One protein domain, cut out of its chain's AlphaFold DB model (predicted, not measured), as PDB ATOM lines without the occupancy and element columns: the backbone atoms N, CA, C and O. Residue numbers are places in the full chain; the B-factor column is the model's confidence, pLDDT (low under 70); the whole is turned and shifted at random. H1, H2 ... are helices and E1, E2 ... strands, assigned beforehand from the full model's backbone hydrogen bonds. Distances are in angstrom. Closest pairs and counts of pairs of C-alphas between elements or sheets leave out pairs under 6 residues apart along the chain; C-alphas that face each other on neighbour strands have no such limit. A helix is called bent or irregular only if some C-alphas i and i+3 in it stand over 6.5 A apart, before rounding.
ATOM      1  N   GLU A   5     206.762 220.829 190.198       63.22
ATOM      2  CA  GLU A   5     207.317 222.106 190.655       63.22
ATOM      3  C   GLU A   5     206.624 223.318 190.017       63.22
ATOM      4  O   GLU A   5     206.421 224.313 190.715       63.22
ATOM      5  N   ASP A   6     206.153 223.217 188.769       71.94
ATOM      6  CA  ASP A   6     205.461 224.317 188.085       71.94
ATOM      7  C   ASP A   6     204.086 224.615 188.691       71.94
ATOM      8  O   ASP A   6     203.617 225.751 188.629       71.94
ATOM      9  N   TYR A   7     203.438 223.628 189.318       82.62
ATOM     10  CA  TYR A   7     202.129 223.818 189.949       82.62
ATOM     11  C   TYR A   7     202.219 224.438 191.344       82.62
ATOM     12  O   TYR A   7     201.258 225.051 191.810       82.62
ATOM     13  N   ASN A   8     203.376 224.337 192.008       86.50
ATOM     14  CA  ASN A   8     203.560 224.852 193.366       86.50
ATOM     15  C   ASN A   8     203.303 226.359 193.482       86.50
ATOM     16  O   ASN A   8     202.946 226.840 194.560       86.50
ATOM     17  N   LYS A   9     203.472 227.106 192.385       92.25
ATOM     18  CA  LYS A   9     203.245 228.553 192.356       92.25
ATOM     19  C   LYS A   9     201.770 228.951 192.459       92.25
ATOM     20  O   LYS A   9     201.515 230.084 192.837       92.25
ATOM     21  N   TYR A  10     200.832 228.037 192.201       91.81
ATOM     22  CA  TYR A  10     199.386 228.297 192.260       91.81
ATOM     23  C   TYR A  10     198.748 227.933 193.610       91.81
ATOM     24  O   TYR A  10     197.588 228.243 193.862       91.81
ATOM     25  N   PHE A  11     199.485 227.294 194.524       91.88
ATOM     26  CA  PHE A  11     198.953 227.019 195.858       91.88
ATOM     27  C   PHE A  11     199.053 228.253 196.749       91.88
ATOM     28  O   PHE A  11     200.140 228.803 196.948       91.88
ATOM     29  N   HIS A  12     197.920 228.627 197.340       94.06
ATOM     30  CA  HIS A  12     197.840 229.723 198.291       94.06
ATOM     31  C   HIS A  12     198.684 229.441 199.543       94.06
ATOM     32  O   HIS A  12     198.593 228.382 200.172       94.06
ATOM     33  N   LYS A  13     199.489 230.425 199.935       93.50
ATOM     34  CA  LYS A  13     200.333 230.429 201.132       93.50
ATOM     35  C   LYS A  13     199.912 231.585 202.026       93.50
ATOM     36  O   LYS A  13     199.486 232.631 201.551       93.50
ATOM     37  N   ARG A  14     200.049 231.411 203.340       93.00
ATOM     38  CA  ARG A  14     199.717 232.469 204.297       93.00
ATOM     39  C   ARG A  14     200.790 233.559 204.282       93.00
ATOM     40  O   ARG A  14     201.939 233.276 204.619       93.00
ATOM     41  N   ILE A  15     200.393 234.793 203.987       92.00
ATOM     42  CA  ILE A  15     201.231 235.995 204.006       92.00
ATOM     43  C   ILE A  15     200.549 237.024 204.910       92.00
ATOM     44  O   ILE A  15     199.538 237.620 204.555       92.00
ATOM     45  N   GLY A  16     201.060 237.194 206.133       90.19
ATOM     46  CA  GLY A  16     200.355 237.982 207.147       90.19
ATOM     47  C   GLY A  16     198.983 237.371 207.454       90.19
ATOM     48  O   GLY A  16     198.909 236.227 207.907       90.19
ATOM     49  N   ASN A  17     197.911 238.126 207.207       90.31
ATOM     50  CA  ASN A  17     196.522 237.667 207.340       90.31
ATOM     51  C   ASN A  17     195.879 237.251 206.010       90.31
ATOM     52  O   ASN A  17     194.724 236.828 206.003       90.31
ATOM     53  N   LEU A  18     196.622 237.348 204.913       94.00
ATOM     54  CA  LEU A  18     196.170 236.971 203.586       94.00
ATOM     55  C   LEU A  18     196.629 235.555 203.246       94.00
ATOM     56  O   LEU A  18     197.573 235.018 203.835       94.00
ATOM     57  N   TYR A  19     195.955 234.967 202.271       94.75
ATOM     58  CA  TYR A  19     196.361 233.733 201.622       94.75
ATOM     59  C   TYR A  19     196.487 234.056 200.143       94.75
ATOM     60  O   TYR A  19     195.492 234.462 199.561       94.75
ATOM     61  N   LEU A  20     197.693 233.929 199.592       96.44
ATOM     62  CA  LEU A  20     198.000 234.255 198.198       96.44
ATOM     63  C   LEU A  20     198.923 233.192 197.606       96.44
ATOM     64  O   LEU A  20     199.803 232.669 198.304       96.44
ATOM     65  N   SER A  21     198.736 232.854 196.339       96.69
ATOM     66  CA  SER A  21     199.677 232.036 195.578       96.69
ATOM     67  C   SER A  21     200.877 232.863 195.104       96.69
ATOM     68  O   SER A  21     200.877 234.091 195.149       96.69
ATOM     69  N   GLN A  22     201.952 232.193 194.678       96.88
ATOM     70  CA  GLN A  22     203.099 232.907 194.108       96.88
ATOM     71  C   GLN A  22     202.728 233.569 192.780       96.88
ATOM     72  O   GLN A  22     203.150 234.690 192.550       96.88
ATOM     73  N   ALA A  23     201.902 232.914 191.958       96.88
ATOM     74  CA  ALA A  23     201.429 233.485 190.700       96.88
ATOM     75  C   ALA A  23     200.631 234.780 190.922       96.88
ATOM     76  O   ALA A  23     200.869 235.761 190.227       96.88
ATOM     77  N   GLU A  24     199.743 234.807 191.921       98.12
ATOM     78  CA  GLU A  24     199.025 236.030 192.300       98.12
ATOM     79  C   GLU A  24     199.988 237.119 192.778       98.12
ATOM     80  O   GLU A  24     199.900 238.247 192.313       98.12
ATOM     81  N   MET A  25     200.939 236.794 193.664       97.81
ATOM     82  CA  MET A  25     201.923 237.775 194.147       97.81
ATOM     83  C   MET A  25     202.780 238.349 193.016       97.81
ATOM     84  O   MET A  25     203.016 239.552 193.002       97.81
ATOM     85  N   ASP A  26     203.214 237.512 192.073       97.62
ATOM     86  CA  ASP A  26     204.022 237.940 190.930       97.62
ATOM     87  C   ASP A  26     203.240 238.927 190.046       97.62
ATOM     88  O   ASP A  26     203.797 239.933 189.614       97.62
ATOM     89  N   ILE A  27     201.944 238.675 189.820       98.06
ATOM     90  CA  ILE A  27     201.066 239.588 189.075       98.06
ATOM     91  C   ILE A  27     200.868 240.888 189.860       98.06
ATOM     92  O   ILE A  27     201.079 241.960 189.310       98.06
ATOM     93  N   LEU A  28     200.532 240.827 191.150       97.88
ATOM     94  CA  LEU A  28     200.349 242.031 191.971       97.88
ATOM     95  C   LEU A  28     201.614 242.904 191.996       97.88
ATOM     96  O   LEU A  28     201.516 244.121 191.868       97.88
ATOM     97  N   ASP A  29     202.796 242.286 192.088       97.50
ATOM     98  CA  ASP A  29     204.080 242.990 192.018       97.50
ATOM     99  C   ASP A  29     204.307 243.650 190.634       97.50
ATOM    100  O   ASP A  29     204.892 244.733 190.572       97.50
ATOM    101  N   MET A  30     203.826 243.056 189.528       96.75
ATOM    102  CA  MET A  30     203.905 243.653 188.179       96.75
ATOM    103  C   MET A  30     203.072 244.932 188.033       96.75
ATOM    104  O   MET A  30     203.479 245.823 187.290       96.75
ATOM    105  N   TYR A  31     201.949 245.023 188.745       96.75
ATOM    106  CA  TYR A  31     201.066 246.197 188.765       96.75
ATOM    107  C   TYR A  31     201.368 247.143 189.942       96.75
ATOM    108  O   TYR A  31     200.576 248.025 190.255       96.75
ATOM    109  N   GLU A  32     202.510 246.963 190.618       96.38
ATOM    110  CA  GLU A  32     202.943 247.765 191.776       96.38
ATOM    111  C   GLU A  32     201.955 247.756 192.970       96.38
ATOM    112  O   GLU A  32     202.010 248.618 193.856       96.38
ATOM    113  N   ILE A  33     201.096 246.734 193.059       97.12
ATOM    114  CA  ILE A  33     200.132 246.548 194.149       97.12
ATOM    115  C   ILE A  33     200.834 245.880 195.338       97.12
ATOM    116  O   ILE A  33     201.047 244.667 195.387       97.12
ATOM    117  N   ASP A  34     201.168 246.674 196.358       96.06
ATOM    118  CA  ASP A  34     201.818 246.178 197.578       96.06
ATOM    119  C   ASP A  34     200.831 245.442 198.502       96.06
ATOM    120  O   ASP A  34     200.353 245.969 199.516       96.06
ATOM    121  N   TYR A  35     200.568 244.177 198.173       95.81
ATOM    122  CA  TYR A  35     199.661 243.283 198.899       95.81
ATOM    123  C   TYR A  35     200.001 243.115 200.388       95.81
ATOM    124  O   TYR A  35     199.137 242.751 201.187       95.81
ATOM    125  N   LYS A  36     201.237 243.411 200.813       94.69
ATOM    126  CA  LYS A  36     201.665 243.286 202.218       94.69
ATOM    127  C   LYS A  36     201.109 244.399 203.107       94.69
ATOM    128  O   LYS A  36     201.120 244.247 204.331       94.69
ATOM    129  N   LYS A  37     200.617 245.502 202.529       95.19
ATOM    130  CA  LYS A  37     199.957 246.593 203.272       95.19
ATOM    131  C   LYS A  37     198.572 246.207 203.785       95.19
ATOM    132  O   LYS A  37     198.078 246.823 204.733       95.19
ATOM    133  N   TYR A  38     197.952 245.190 203.195       95.00
ATOM    134  CA  TYR A  38     196.576 244.818 203.481       95.00
ATOM    135  C   TYR A  38     196.517 243.695 204.520       95.00
ATOM    136  O   TYR A  38     197.234 242.699 204.459       95.00
ATOM    137  N   ASN A  39     195.630 243.859 205.503       92.19
ATOM    138  CA  ASN A  39     195.357 242.848 206.531       92.19
ATOM    139  C   ASN A  39     194.014 242.133 206.323       92.19
ATOM    140  O   ASN A  39     193.687 241.230 207.093       92.19
ATOM    141  N   ASP A  40     193.247 242.553 205.318       92.31
ATOM    142  CA  ASP A  40     191.949 242.006 204.936       92.31
ATOM    143  C   ASP A  40     191.944 241.817 203.418       92.31
ATOM    144  O   ASP A  40     192.266 242.743 202.673       92.31
ATOM    145  N   ILE A  41     191.582 240.612 202.977       95.00
ATOM    146  CA  ILE A  41     191.533 240.250 201.563       95.00
ATOM    147  C   ILE A  41     190.557 241.127 200.782       95.00
ATOM    148  O   ILE A  41     190.826 241.456 199.637       95.00
ATOM    149  N   LYS A  42     189.468 241.580 201.413       95.12
ATOM    150  CA  LYS A  42     188.487 242.453 200.758       95.12
ATOM    151  C   LYS A  42     189.071 243.816 200.403       95.12
ATOM    152  O   LYS A  42     188.688 244.383 199.393       95.12
ATOM    153  N   LEU A  43     189.985 244.336 201.229       96.50
ATOM    154  CA  LEU A  43     190.657 245.603 200.940       96.50
ATOM    155  C   LEU A  43     191.650 245.452 199.785       96.50
ATOM    156  O   LEU A  43     191.763 246.362 198.978       96.50
ATOM    157  N   LEU A  44     192.333 244.306 199.695       97.88
ATOM    158  CA  LEU A  44     193.189 244.001 198.548       97.88
ATOM    159  C   LEU A  44     192.362 243.837 197.263       97.88
ATOM    160  O   LEU A  44     192.735 244.383 196.237       97.88
ATOM    161  N   MET A  45     191.232 243.126 197.321       97.69
ATOM    162  CA  MET A  45     190.329 242.980 196.172       97.69
ATOM    163  C   MET A  45     189.813 244.335 195.677       97.69
ATOM    164  O   MET A  45     189.813 244.564 194.478       97.69
ATOM    165  N   TYR A  46     189.450 245.238 196.593       97.75
ATOM    166  CA  TYR A  46     189.031 246.594 196.236       97.75
ATOM    167  C   TYR A  46     190.139 247.391 195.530       97.75
ATOM    168  O   TYR A  46     189.871 248.052 194.540       97.75
ATOM    169  N   GLU A  47     191.395 247.294 195.983       97.69
ATOM    170  CA  GLU A  47     192.522 247.926 195.276       97.69
ATOM    171  C   GLU A  47     192.666 247.396 193.841       97.69
ATOM    172  O   GLU A  47     192.877 248.167 192.913       97.69
ATOM    173  N   ILE A  48     192.535 246.079 193.656       98.12
ATOM    174  CA  ILE A  48     192.624 245.451 192.332       98.12
ATOM    175  C   ILE A  48     191.473 245.923 191.433       98.12
ATOM    176  O   ILE A  48     191.701 246.202 190.261       98.12
ATOM    177  N   GLU A  49     190.257 246.033 191.977       98.00
ATOM    178  CA  GLU A  49     189.095 246.583 191.266       98.00
ATOM    179  C   GLU A  49     189.351 248.026 190.806       98.00
ATOM    180  O   GLU A  49     189.111 248.326 189.643       98.00
ATOM    181  N   GLU A  50     189.900 248.891 191.665       97.19
ATOM    182  CA  GLU A  50     190.215 250.287 191.308       97.19
ATOM    183  C   GLU A  50     191.268 250.374 190.191       97.19
ATOM    184  O   GLU A  50     191.130 251.188 189.281       97.19
ATOM    185  N   VAL A  51     192.293 249.512 190.207       97.06
ATOM    186  CA  VAL A  51     193.275 249.444 189.107       97.06
ATOM    187  C   VAL A  51     192.608 248.974 187.808       97.06
ATOM    188  O   VAL A  51     192.859 249.547 186.749       97.06
ATOM    189  N   LEU A  52     191.717 247.981 187.885       97.25
ATOM    190  CA  LEU A  52     190.970 247.461 186.733       97.25
ATOM    191  C   LEU A  52     189.960 248.462 186.145       97.25
ATOM    192  O   LEU A  52     189.586 248.348 184.977       97.25
ATOM    193  N   GLU A  53     189.504 249.452 186.918       96.19
ATOM    194  CA  GLU A  53     188.672 250.540 186.383       96.19
ATOM    195  C   GLU A  53     189.452 251.452 185.423       96.19
ATOM    196  O   GLU A  53     188.861 252.039 184.507       96.19
ATOM    197  N   GLU A  54     190.768 251.568 185.609       94.12
ATOM    198  CA  GLU A  54     191.650 252.391 184.778       94.12
ATOM    199  C   GLU A  54     192.367 251.580 183.684       94.12
ATOM    200  O   GLU A  54     192.615 252.107 182.592       94.12
ATOM    201  N   GLU A  55     192.665 250.303 183.946       91.56
ATOM    202  CA  GLU A  55     193.439 249.423 183.070       91.56
ATOM    203  C   GLU A  55     192.742 248.078 182.822       91.56
ATOM    204  O   GLU A  55     192.428 247.334 183.743       91.56
ATOM    205  N   ASP A  56     192.561 247.719 181.550       93.69
ATOM    206  CA  ASP A  56     192.044 246.403 181.165       93.69
ATOM    207  C   ASP A  56     193.164 245.350 181.269       93.69
ATOM    208  O   ASP A  56     194.145 245.408 180.516       93.69
ATOM    209  N   SER A  57     193.047 244.420 182.224       97.00
ATOM    210  CA  SER A  57     194.047 243.381 182.499       97.00
ATOM    211  C   SER A  57     193.409 242.027 182.807       97.00
ATOM    212  O   SER A  57     192.904 241.787 183.905       97.00
ATOM    213  N   ASP A  58     193.568 241.087 181.872       97.75
ATOM    214  CA  ASP A  58     193.181 239.684 182.055       97.75
ATOM    215  C   ASP A  58     193.884 239.048 183.274       97.75
ATOM    216  O   ASP A  58     193.313 238.199 183.965       97.75
ATOM    217  N   GLU A  59     195.136 239.431 183.561       97.88
ATOM    218  CA  GLU A  59     195.884 238.892 184.698       97.88
ATOM    219  C   GLU A  59     195.326 239.361 186.043       97.88
ATOM    220  O   GLU A  59     195.184 238.546 186.958       97.88
ATOM    221  N   LEU A  60     195.002 240.650 186.179       98.00
ATOM    222  CA  LEU A  60     194.395 241.182 187.400       98.00
ATOM    223  C   LEU A  60     192.959 240.689 187.571       98.00
ATOM    224  O   LEU A  60     192.577 240.352 188.693       98.00
ATOM    225  N   GLU A  61     192.190 240.561 186.486       98.25
ATOM    226  CA  GLU A  61     190.873 239.922 186.531       98.25
ATOM    227  C   GLU A  61     190.977 238.477 187.029       98.25
ATOM    228  O   GLU A  61     190.187 238.046 187.876       98.25
ATOM    229  N   TRP A  62     191.967 237.714 186.552       98.06
ATOM    230  CA  TRP A  62     192.205 236.359 187.042       98.06
ATOM    231  C   TRP A  62     192.526 236.349 188.542       98.06
ATOM    232  O   TRP A  62     191.897 235.594 189.285       98.06
ATOM    233  N   VAL A  63     193.437 237.215 189.007       98.12
ATOM    234  CA  VAL A  63     193.757 237.325 190.440       98.12
ATOM    235  C   VAL A  63     192.500 237.657 191.244       98.12
ATOM    236  O   VAL A  63     192.191 236.954 192.204       98.12
ATOM    237  N   LEU A  64     191.739 238.680 190.850       98.19
ATOM    238  CA  LEU A  64     190.522 239.090 191.552       98.19
ATOM    239  C   LEU A  64     189.521 237.931 191.685       98.19
ATOM    240  O   LEU A  64     188.971 237.712 192.770       98.19
ATOM    241  N   ASN A  65     189.329 237.161 190.612       97.62
ATOM    242  CA  ASN A  65     188.445 235.999 190.601       97.62
ATOM    243  C   ASN A  65     188.925 234.888 191.553       97.62
ATOM    244  O   ASN A  65     188.135 234.412 192.371       97.62
ATOM    245  N   GLU A  66     190.208 234.516 191.519       96.62
ATOM    246  CA  GLU A  66     190.765 233.497 192.425       96.62
ATOM    247  C   GLU A  66     190.618 233.910 193.899       96.62
ATOM    248  O   GLU A  66     190.185 233.115 194.741       96.62
ATOM    249  N   LEU A  67     190.903 235.179 194.220       96.06
ATOM    250  CA  LEU A  67     190.757 235.703 195.579       96.06
ATOM    251  C   LEU A  67     189.293 235.702 196.031       96.06
ATOM    252  O   LEU A  67     188.999 235.331 197.175       96.06
ATOM    253  N   ALA A  68     188.365 236.076 195.147       95.75
ATOM    254  CA  ALA A  68     186.933 236.051 195.422       95.75
ATOM    255  C   ALA A  68     186.440 234.627 195.717       95.75
ATOM    256  O   ALA A  68     185.765 234.403 196.733       95.75
ATOM    257  N   GLU A  69     186.809 233.655 194.880       94.56
ATOM    258  CA  GLU A  69     186.452 232.247 195.060       94.56
ATOM    259  C   GLU A  69     187.030 231.685 196.361       94.56
ATOM    260  O   GLU A  69     186.297 231.127 197.191       94.56
ATOM    261  N   PHE A  70     188.330 231.884 196.593       92.19
ATOM    262  CA  PHE A  70     188.996 231.422 197.805       92.19
ATOM    263  C   PHE A  70     188.334 232.015 199.055       92.19
ATOM    264  O   PHE A  70     188.013 231.295 200.010       92.19
ATOM    265  N   ASN A  71     188.069 233.321 199.057       91.25
ATOM    266  CA  ASN A  71     187.427 234.008 200.170       91.25
ATOM    267  C   ASN A  71     185.989 233.513 200.413       91.25
ATOM    268  O   ASN A  71     185.586 233.328 201.568       91.25
ATOM    269  N   TYR A  72     185.222 233.250 199.351       89.56
ATOM    270  CA  TYR A  72     183.879 232.680 199.454       89.56
ATOM    271  C   TYR A  72     183.912 231.301 200.123       89.56
ATOM    272  O   TYR A  72     183.207 231.082 201.114       89.56
ATOM    273  N   TYR A  73     184.765 230.385 199.655       87.00
ATOM    274  CA  TYR A  73     184.847 229.030 200.208       87.00
ATOM    275  C   TYR A  73     185.323 228.992 201.666       87.00
ATOM    276  O   TYR A  73     184.861 228.146 202.437       87.00
ATOM    277  N   ASN A  74     186.212 229.905 202.063       82.81
ATOM    278  CA  ASN A  74     186.717 229.969 203.436       82.81
ATOM    279  C   ASN A  74     185.731 230.613 204.427       82.81
ATOM    280  O   ASN A  74     185.764 230.282 205.614       82.81
ATOM    281  N   ASN A  75     184.842 231.501 203.969       76.69
ATOM    282  CA  ASN A  75     183.868 232.169 204.840       76.69
ATOM    283  C   ASN A  75     182.490 231.499 204.877       76.69
ATOM    284  O   ASN A  75     181.792 231.632 205.877       76.69
ATOM    285  N   THR A  76     182.088 230.775 203.831       68.25
ATOM    286  CA  THR A  76     180.772 230.103 203.777       68.25
ATOM    287  C   THR A  76     180.734 228.733 204.451       68.25
ATOM    288  O   THR A  76     179.654 228.206 204.701       68.25
ATOM    289  N   LYS A  77     181.889 228.148 204.786       57.31
ATOM    290  CA  LYS A  77     181.983 226.870 205.516       57.31
ATOM    291  C   LYS A  77     182.054 227.024 207.047       57.31
ATOM    292  O   LYS A  77     182.518 226.101 207.716       57.31
ATOM    293  N   LYS A  78     181.633 228.166 207.599       47.03
ATOM    294  CA  LYS A  78     181.580 228.421 209.048       47.03
ATOM    295  C   LYS A  78     180.169 228.333 209.606       47.03
ATOM    296  O   LYS A  78     179.238 228.810 208.926       47.03
TER     297      LYS A  78
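Overview. This is residues 5 to 78 of the 78 residues of an uncharacterized protein of Firmicutes bacterium CAG:884 (UniProt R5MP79). Two long helices, H3 and H4, lie side by side as a helical hairpin, and the shorter H2 crosses H4 near its beginning. A small two-strand hairpin, E1 and E2, lies beside this group with E2 near H4, while H1 sits at the outer edge on the beginning of H2, and the end of H4 with the tail, residues 72 to 78, sticks out. The printed part has 74 residues with four named helices and two named strands in the order H1 E1 E2 H2 H3 H4; the sheet is E1 - E2, antiparallel, and the class is mostly helix. The whole is compact, with a radius of gyration of the C-alphas of 11.9 A and spans of 35 by 30 by 21 A.

Arrangement. Start at H1, residues 5 to 10, which touches H2, residues 22 to 30; their closest C-alphas, of Lys 9 and Gln 22, are 4.7 A apart, and they run the same way at a steep tilt of 65 degrees. Next find the hairpin of E1, residues 13 to 15, and E2, residues 18 to 20, whose directions stand at 136 degrees; N 13 and O 20 are within hydrogen-bond range at 2.8 A, as are N 18 and O 15 at 3.0 A. H2 touches H4, residues 58 to 76, which meets it with residues 59 to 63 alone; the closest C-alphas, of Glu 24 and Val 63, are 5.7 A apart, and the two run opposite ways at a steep tilt of 48 degrees. H3, residues 41 to 54, forms the helical hairpin with H4: they touch, opposite ways at a shallow tilt of 26 degrees, the closest C-alphas being those of Met 45 and Leu 64, 6.0 A apart. The helix packing is mostly crossed, but only just, with 1 of the 3 pairs that touch at a shallow tilt. H2 and H3 are only just apart, at 8.5 A. The closest C-alphas of E2 and H4, those of Leu 20 and Leu 67, are 7.8 A apart; H1 and E1 are each apart from H3 and H4. Every O i to N i+4 pair is within hydrogen-bond range in H2 and H4; H3 has 9 of 10, and H1 0 of 2, but 2 of 3 of its O i to N i+3 pairs.

Along the chain. Find C-alpha 5 at (207.317, 222.106, 190.655), where H1 begins; it is neither bent nor irregular, but only just, as C-alphas 6 and 9 are 6.4 A apart. E1 and E2 each measure 6.3 A, and H2 12.3 A. Find C-alpha 41 at (191.533, 240.250, 201.563); from there H3 runs 20.7 A. H4 runs 26.8 A to C-alpha 76 at (180.772, 230.103, 203.777).

Size, cuts and confidence. The two C-alphas farthest apart, those of Glu 54 and Lys 78, are 35.6 A from each other. The printed part has no cut and no long link; H2 to H3, with 10 residues between, is short, and the others are tight. Mean pLDDT of the printed part is 92.4; residue 5 and residues 76 to 78 are under 70.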